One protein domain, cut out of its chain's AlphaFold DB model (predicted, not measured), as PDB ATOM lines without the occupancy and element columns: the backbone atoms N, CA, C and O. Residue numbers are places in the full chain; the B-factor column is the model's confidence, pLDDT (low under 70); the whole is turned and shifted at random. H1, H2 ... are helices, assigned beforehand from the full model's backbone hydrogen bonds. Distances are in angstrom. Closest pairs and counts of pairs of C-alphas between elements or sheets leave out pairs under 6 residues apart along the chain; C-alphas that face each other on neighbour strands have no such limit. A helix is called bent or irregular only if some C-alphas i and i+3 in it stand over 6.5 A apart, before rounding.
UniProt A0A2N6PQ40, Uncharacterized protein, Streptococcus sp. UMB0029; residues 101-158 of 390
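This is residues 101 to 158 of the 390 residues of an uncharacterized protein of Streptococcus sp. UMB0029 (UniProt A0A2N6PQ40). A long helix, H2, bent but running nearly straight, has a shorter helix, H1, loosely side by side with it and running opposite ways. Before H1, a long stretch with no named element, residues 101 to 115, begins near the far end of H2b and crosses past this arm to reach H1. The printed part has 58 residues with two named helices, H1 then H2, and no named strand; the class is all helix. It is loose, with a radius of gyration of the C-alphas of 13.1 A, and only just flat, spanning 41 by 22 by 12 A.

Residues 101 to 115 come first, their C-alphas 8 to 22 A from the mean of all C-alphas. H1, residues 116 to 125, follows. By its hydrogen bonds H2, residues 132 to 158, was assigned as one helix, but it is bent: C-alphas 141 and 144 are 6.6 A apart. Its arms, H2a, residues 132 to 141, and H2b, residues 144 to 158, stand at a shallow tilt of 23 degrees. H1 and H2a are close but not clearly touching, their closest C-alphas, of Phe 123 and Leu 139, 7.9 A apart; they run opposite ways at a shallow tilt of 17 degrees. H1 and H2b are also close but not clearly touching, their closest C-alphas, of Val 116 and Val 147, 6.9 A apart; they run opposite ways at a shallow tilt of 9 degrees. In H1, H2a and H2b every O i to N i+4 pair is within hydrogen-bond range.

H1 begins at C-alpha 116 (10.130, -33.302, -21.529) and measures 14.5 A. H2a begins at C-alpha 132 (7.073, -37.726, -43.549) and measures 14.1 A. H2b measures 20.8 A and ends at C-alpha 158 (10.553, -19.225, -12.033).

The C-alphas farthest apart, of Ser 102 and Lys 130, are 41.5 A apart. The printed part has no cut, and the link from H1 to H2 is short. Mean pLDDT of the printed part is 85.7; residues 106 to 114 are under 70.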
ATOM      1  N   LEU A 101       5.942 -11.035 -18.055       90.69
ATOM      2  CA  LEU A 101       5.033 -12.003 -17.433       90.69
ATOM      3  C   LEU A 101       3.572 -11.774 -17.837       90.69
ATOM      4  O   LEU A 101       2.856 -12.746 -18.068       90.69
ATOM      5  N   SER A 102       3.143 -10.514 -17.964       87.50
ATOM      6  CA  SER A 102       1.773 -10.169 -18.375       87.50
ATOM      7  C   SER A 102       1.439 -10.587 -19.815       87.50
ATOM      8  O   SER A 102       0.270 -10.776 -20.150       87.50
ATOM      9  N   GLN A 103       2.462 -10.773 -20.655       90.06
ATOM     10  CA  GLN A 103       2.324 -11.160 -22.059       90.06
ATOM     11  C   GLN A 103       2.374 -12.681 -22.267       90.06
ATOM     12  O   GLN A 103       2.013 -13.164 -23.342       90.06
ATOM     13  N   ILE A 104       2.823 -13.455 -21.272       87.56
ATOM     14  CA  ILE A 104       2.929 -14.910 -21.403       87.56
ATOM     15  C   ILE A 104       1.524 -15.519 -21.354       87.56
ATOM     16  O   ILE A 104       0.828 -15.395 -20.342       87.56
ATOM     17  N   PRO A 105       1.093 -16.245 -22.401       79.75
ATOM     18  CA  PRO A 105      -0.191 -16.913 -22.370       79.75
ATOM     19  C   PRO A 105      -0.110 -18.090 -21.397       79.75
ATOM     20  O   PRO A 105       0.579 -19.087 -21.631       79.75
ATOM     21  N   ILE A 106      -0.814 -17.971 -20.272       69.19
ATOM     22  CA  ILE A 106      -0.805 -19.002 -19.238       69.19
ATOM     23  C   ILE A 106      -1.688 -20.168 -19.685       69.19
ATOM     24  O   ILE A 106      -2.887 -20.236 -19.409       69.19
ATOM     25  N   HIS A 107      -1.071 -21.110 -20.389       62.41
ATOM     26  CA  HIS A 107      -1.657 -22.403 -20.705       62.41
ATOM     27  C   HIS A 107      -1.161 -23.461 -19.717       62.41
ATOM     28  O   HIS A 107      -0.025 -23.422 -19.247       62.41
ATOM     29  N   SER A 108      -1.997 -24.459 -19.419       59.38
ATOM     30  CA  SER A 108      -1.534 -25.654 -18.708       59.38
ATOM     31  C   SER A 108      -0.383 -26.279 -19.503       59.38
ATOM     32  O   SER A 108      -0.606 -26.728 -20.627       59.38
ATOM     33  N   ALA A 109       0.806 -26.380 -18.894       56.41
ATOM     34  CA  ALA A 109       2.003 -26.956 -19.515       56.41
ATOM     35  C   ALA A 109       1.762 -28.340 -20.148       56.41
ATOM     36  O   ALA A 109       2.451 -28.716 -21.087       56.41
ATOM     37  N   GLY A 110       0.791 -29.117 -19.645       57.91
ATOM     38  CA  GLY A 110       0.414 -30.420 -20.209       57.91
ATOM     39  C   GLY A 110       1.481 -31.514 -20.058       57.91
ATOM     40  O   GLY A 110       1.213 -32.669 -20.388       57.91
ATOM     41  N   ILE A 111       2.656 -31.174 -19.522       61.56
ATOM     42  CA  ILE A 111       3.755 -32.074 -19.174       61.56
ATOM     43  C   ILE A 111       3.723 -32.298 -17.663       61.56
ATOM     44  O   ILE A 111       3.709 -31.340 -16.892       61.56
ATOM     45  N   ARG A 112       3.676 -33.565 -17.238       56.66
ATOM     46  CA  ARG A 112       3.799 -33.947 -15.824       56.66
ATOM     47  C   ARG A 112       5.269 -34.200 -15.478       56.66
ATOM     48  O   ARG A 112       6.008 -34.743 -16.300       56.66
ATOM     49  N   ASP A 113       5.650 -33.836 -14.258       56.94
ATOM     50  CA  ASP A 113       6.961 -34.098 -13.642       56.94
ATOM     51  C   ASP A 113       8.181 -33.561 -14.401       56.94
ATOM     52  O   ASP A 113       9.253 -34.154 -14.304       56.94
ATOM     53  N   ASP A 114       8.041 -32.493 -15.189       65.50
ATOM     54  CA  ASP A 114       9.167 -31.881 -15.917       65.50
ATOM     55  C   ASP A 114       9.855 -32.842 -16.919       65.50
ATOM     56  O   ASP A 114      10.946 -32.589 -17.434       65.50
ATOM     57  N   LYS A 115       9.195 -33.959 -17.261       76.25
ATOM     58  CA  LYS A 115       9.731 -35.033 -18.112       76.25
ATOM     59  C   LYS A 115       9.549 -34.745 -19.603       76.25
ATOM     60  O   LYS A 115       8.956 -35.545 -20.330       76.25
ATOM     61  N   VAL A 116      10.109 -33.636 -20.088       82.81
ATOM     62  CA  VAL A 116      10.130 -33.302 -21.529       82.81
ATOM     63  C   VAL A 116      10.733 -34.445 -22.359       82.81
ATOM     64  O   VAL A 116      10.202 -34.814 -23.404       82.81
ATOM     65  N   ASP A 117      11.778 -35.088 -21.840       84.44
ATOM     66  CA  ASP A 117      12.429 -36.246 -22.464       84.44
ATOM     67  C   ASP A 117      11.473 -37.435 -22.690       84.44
ATOM     68  O   ASP A 117      11.570 -38.145 -23.690       84.44
ATOM     69  N   SER A 118      10.474 -37.629 -21.821       84.94
ATOM     70  CA  SER A 118       9.477 -38.690 -22.025       84.94
ATOM     71  C   SER A 118       8.591 -38.420 -23.243       84.94
ATOM     72  O   SER A 118       8.250 -39.361 -23.964       84.94
ATOM     73  N   LEU A 119       8.270 -37.150 -23.524       85.19
ATOM     74  CA  LEU A 119       7.554 -36.778 -24.747       85.19
ATOM     75  C   LEU A 119       8.399 -37.072 -25.986       85.19
ATOM     76  O   LEU A 119       7.910 -37.731 -26.904       85.19
ATOM     77  N   LEU A 120       9.672 -36.666 -25.981       87.75
ATOM     78  CA  LEU A 120      10.602 -36.934 -27.082       87.75
ATOM     79  C   LEU A 120      10.742 -38.436 -27.341       87.75
ATOM     80  O   LEU A 120      10.593 -38.896 -28.473       87.75
ATOM     81  N   LYS A 121      10.940 -39.230 -26.283       90.31
ATOM     82  CA  LYS A 121      11.012 -40.693 -26.381       90.31
ATOM     83  C   LYS A 121       9.741 -41.290 -26.972       90.31
ATOM     84  O   LYS A 121       9.841 -42.185 -27.808       90.31
ATOM     85  N   SER A 122       8.565 -40.816 -26.559       88.25
ATOM     86  CA  SER A 122       7.289 -41.302 -27.100       88.25
ATOM     87  C   SER A 122       7.144 -41.003 -28.596       88.25
ATOM     88  O   SER A 122       6.764 -41.893 -29.356       88.25
ATOM     89  N   PHE A 123       7.550 -39.805 -29.028       91.44
ATOM     90  CA  PHE A 123       7.536 -39.388 -30.427       91.44
ATOM     91  C   PHE A 123       8.486 -40.244 -31.281       91.44
ATOM     92  O   PHE A 123       8.053 -40.884 -32.235       91.44
ATOM     93  N   VAL A 124       9.759 -40.372 -30.887       92.00
ATOM     94  CA  VAL A 124      10.782 -41.123 -31.651       92.00
ATOM     95  C   VAL A 124      10.483 -42.630 -31.722       92.00
ATOM     96  O   VAL A 124      10.843 -43.320 -32.688       92.00
ATOM     97  N   ARG A 125       9.821 -43.178 -30.694       92.75
ATOM     98  CA  ARG A 125       9.422 -44.593 -30.640       92.75
ATOM     99  C   ARG A 125       8.165 -44.900 -31.448       92.75
ATOM    100  O   ARG A 125       7.921 -46.077 -31.706       92.75
ATOM    101  N   ASN A 126       7.393 -43.901 -31.874       90.81
ATOM    102  CA  ASN A 126       6.173 -44.132 -32.636       90.81
ATOM    103  C   ASN A 126       6.493 -44.607 -34.063       90.81
ATOM    104  O   ASN A 126       6.696 -43.814 -34.977       90.81
ATOM    105  N   LYS A 127       6.533 -45.929 -34.263       93.50
ATOM    106  CA  LYS A 127       6.795 -46.545 -35.574       93.50
ATOM    107  C   LYS A 127       5.546 -46.678 -36.448       93.50
ATOM    108  O   LYS A 127       5.668 -47.207 -37.554       93.50
ATOM    109  N   ASN A 128       4.381 -46.219 -35.983       93.94
ATOM    110  CA  ASN A 128       3.134 -46.254 -36.754       93.94
ATOM    111  C   ASN A 128       3.069 -45.132 -37.797       93.94
ATOM    112  O   ASN A 128       2.362 -45.271 -38.787       93.94
ATOM    113  N   ILE A 129       3.829 -44.052 -37.607       92.12
ATOM    114  CA  ILE A 129       3.963 -42.982 -38.595       92.12
ATOM    115  C   ILE A 129       4.876 -43.480 -39.721       92.12
ATOM    116  O   ILE A 129       6.038 -43.814 -39.478       92.12
ATOM    117  N   LYS A 130       4.339 -43.576 -40.943       95.06
ATOM    118  CA  LYS A 130       5.057 -44.074 -42.134       95.06
ATOM    119  C   LYS A 130       5.297 -43.012 -43.203       95.06
ATOM    120  O   LYS A 130       6.043 -43.264 -44.142       95.06
ATOM    121  N   GLU A 131       4.704 -41.837 -43.040       96.88
ATOM    122  CA  GLU A 131       4.773 -40.737 -43.997       96.88
ATOM    123  C   GLU A 131       5.415 -39.520 -43.342       96.88
ATOM    124  O   GLU A 131       5.086 -39.167 -42.206       96.88
ATOM    125  N   PHE A 132       6.328 -38.872 -44.064       95.81
ATOM    126  CA  PHE A 132       7.073 -37.726 -43.549       95.81
ATOM    127  C   PHE A 132       6.154 -36.549 -43.200       95.81
ATOM    128  O   PHE A 132       6.297 -35.969 -42.134       95.81
ATOM    129  N   GLN A 133       5.135 -36.276 -44.016       96.50
ATOM    130  CA  GLN A 133       4.179 -35.199 -43.742       96.50
ATOM    131  C   GLN A 133       3.395 -35.419 -42.436       96.50
ATOM    132  O   GLN A 133       3.142 -34.476 -41.691       96.50
ATOM    133  N   ILE A 134       3.037 -36.670 -42.123       95.00
ATOM    134  CA  ILE A 134       2.389 -37.014 -40.848       95.00
ATOM    135  C   ILE A 134       3.379 -36.832 -39.690       95.00
ATOM    136  O   ILE A 134       2.996 -36.335 -38.631       95.00
ATOM    137  N   LEU A 135       4.651 -37.200 -39.889       95.50
ATOM    138  CA  LEU A 135       5.711 -37.004 -38.899       95.50
ATOM    139  C   LEU A 135       5.924 -35.520 -38.577       95.50
ATOM    140  O   LEU A 135       5.973 -35.170 -37.400       95.50
ATOM    141  N   GLU A 136       6.027 -34.667 -39.599       96.38
ATOM    142  CA  GLU A 136       6.159 -33.212 -39.441       96.38
ATOM    143  C   GLU A 136       4.941 -32.620 -38.732       96.38
ATOM    144  O   GLU A 136       5.085 -31.893 -37.751       96.38
ATOM    145  N   ASN A 137       3.731 -33.012 -39.139       95.00
ATOM    146  CA  ASN A 137       2.513 -32.532 -38.497       95.00
ATOM    147  C   ASN A 137       2.439 -32.915 -37.006       95.00
ATOM    148  O   ASN A 137       2.070 -32.086 -36.174       95.00
ATOM    149  N   GLU A 138       2.802 -34.149 -36.642       93.31
ATOM    150  CA  GLU A 138       2.877 -34.570 -35.235       93.31
ATOM    151  C   GLU A 138       3.998 -33.854 -34.465       93.31
ATOM    152  O   GLU A 138       3.843 -33.547 -33.277       93.31
ATOM    153  N   LEU A 139       5.126 -33.560 -35.113       93.31
ATOM    154  CA  LEU A 139       6.205 -32.791 -34.500       93.31
ATOM    155  C   LEU A 139       5.725 -31.378 -34.149       93.31
ATOM    156  O   LEU A 139       5.790 -30.985 -32.982       93.31
ATOM    157  N   ASP A 140       5.196 -30.648 -35.124       93.12
ATOM    158  CA  ASP A 140       4.867 -29.230 -34.981       93.12
ATOM    159  C   ASP A 140       3.630 -29.008 -34.102       93.12
ATOM    160  O   ASP A 140       3.656 -28.247 -33.124       93.12
ATOM    161  N   ASN A 141       2.545 -29.729 -34.392       89.88
ATOM    162  CA  ASN A 141       1.239 -29.452 -33.795       89.88
ATOM    163  C   ASN A 141       1.000 -30.175 -32.463       89.88
ATOM    164  O   ASN A 141       0.071 -29.827 -31.735       89.88
ATOM    165  N   ASN A 142       1.836 -31.152 -32.099       87.12
ATOM    166  CA  ASN A 142       1.672 -31.918 -30.861       87.12
ATOM    167  C   ASN A 142       2.905 -31.804 -29.955       87.12
ATOM    168  O   ASN A 142       2.804 -31.282 -28.839       87.12
ATOM    169  N   LEU A 143       4.076 -32.253 -30.417       89.38
ATOM    170  CA  LEU A 143       5.288 -32.268 -29.591       89.38
ATOM    171  C   LEU A 143       5.805 -30.851 -29.300       89.38
ATOM    172  O   LEU A 143       5.899 -30.472 -28.130       89.38
ATOM    173  N   LEU A 144       6.106 -30.055 -30.332       90.06
ATOM    174  CA  LEU A 144       6.664 -28.706 -30.171       90.06
ATOM    175  C   LEU A 144       5.699 -27.768 -29.444       90.06
ATOM    176  O   LEU A 144       6.135 -26.962 -28.625       90.06
ATOM    177  N   THR A 145       4.392 -27.923 -29.657       88.56
ATOM    178  CA  THR A 145       3.366 -27.169 -28.920       88.56
ATOM    179  C   THR A 145       3.419 -27.451 -27.410       88.56
ATOM    180  O   THR A 145       3.427 -26.517 -26.606       88.56
ATOM    181  N   LYS A 146       3.536 -28.721 -26.993       87.31
ATOM    182  CA  LYS A 146       3.681 -29.085 -25.569       87.31
ATOM    183  C   LYS A 146       4.990 -28.578 -24.970       87.31
ATOM    184  O   LYS A 146       4.984 -28.049 -23.861       87.31
ATOM    185  N   VAL A 147       6.096 -28.711 -25.704       88.88
ATOM    186  CA  VAL A 147       7.413 -28.218 -25.267       88.88
ATOM    187  C   VAL A 147       7.394 -26.699 -25.096       88.88
ATOM    188  O   VAL A 147       7.856 -26.206 -24.070       88.88
ATOM    189  N   ARG A 148       6.803 -25.962 -26.046       89.62
ATOM    190  CA  ARG A 148       6.633 -24.504 -25.965       89.62
ATOM    191  C   ARG A 148       5.834 -24.108 -24.726       89.62
ATOM    192  O   ARG A 148       6.295 -23.270 -23.957       89.62
ATOM    193  N   ASN A 149       4.674 -24.729 -24.503       87.56
ATOM    194  CA  ASN A 149       3.828 -24.427 -23.344       87.56
ATOM    195  C   ASN A 149       4.545 -24.715 -22.022       87.56
ATOM    196  O   ASN A 149       4.434 -23.933 -21.084       87.56
ATOM    197  N   TYR A 150       5.302 -25.808 -21.952       88.44
ATOM    198  CA  TYR A 150       6.119 -26.119 -20.786       88.44
ATOM    199  C   TYR A 150       7.236 -25.097 -20.562       88.44
ATOM    200  O   TYR A 150       7.387 -24.622 -19.444       88.44
ATOM    201  N   ALA A 151       7.981 -24.715 -21.601       89.75
ATOM    202  CA  ALA A 151       9.049 -23.725 -21.479       89.75
ATOM    203  C   ALA A 151       8.518 -22.365 -20.997       89.75
ATOM    204  O   ALA A 151       9.066 -21.794 -20.055       89.75
ATOM    205  N   LEU A 152       7.414 -21.888 -21.587       90.62
ATOM    206  CA  LEU A 152       6.750 -20.647 -21.177       90.62
ATOM    207  C   LEU A 152       6.237 -20.724 -19.736       90.62
ATOM    208  O   LEU A 152       6.444 -19.795 -18.961       90.62
ATOM    209  N   TRP A 153       5.611 -21.842 -19.359       88.56
ATOM    210  CA  TRP A 153       5.133 -22.065 -17.995       88.56
ATOM    211  C   TRP A 153       6.275 -22.098 -16.973       88.56
ATOM    212  O   TRP A 153       6.169 -21.484 -15.914       88.56
ATOM    213  N   SER A 154       7.370 -22.795 -17.277       89.69
ATOM    214  CA  SER A 154       8.533 -22.895 -16.393       89.69
ATOM    215  C   SER A 154       9.225 -21.549 -16.217       89.69
ATOM    216  O   SER A 154       9.563 -21.195 -15.090       89.69
ATOM    217  N   PHE A 155       9.367 -20.775 -17.298       92.69
ATOM    218  CA  PHE A 155       9.870 -19.404 -17.230       92.69
ATOM    219  C   PHE A 155       8.954 -18.528 -16.368       92.69
ATOM    220  O   PHE A 155       9.412 -17.957 -15.384       92.69
ATOM    221  N   TYR A 156       7.647 -18.514 -16.660       92.94
ATOM    222  CA  TYR A 156       6.650 -17.782 -15.875       92.94
ATOM    223  C   TYR A 156       6.734 -18.120 -14.381       92.94
ATOM    224  O   TYR A 156       6.787 -17.235 -13.529       92.94
ATOM    225  N   ASN A 157       6.781 -19.413 -14.055       91.62
ATOM    226  CA  ASN A 157       6.813 -19.886 -12.680       91.62
ATOM    227  C   ASN A 157       8.110 -19.500 -11.954       91.62
ATOM    228  O   ASN A 157       8.033 -19.133 -10.781       91.62
ATOM    229  N   GLN A 158       9.265 -19.596 -12.619       93.12
ATOM    230  CA  GLN A 158      10.553 -19.225 -12.033       93.12
ATOM    231  C   GLN A 158      10.648 -17.712 -11.833       93.12
ATOM    232  O   GLN A 158      10.890 -17.263 -10.720       93.12
TER     233      GLN A 158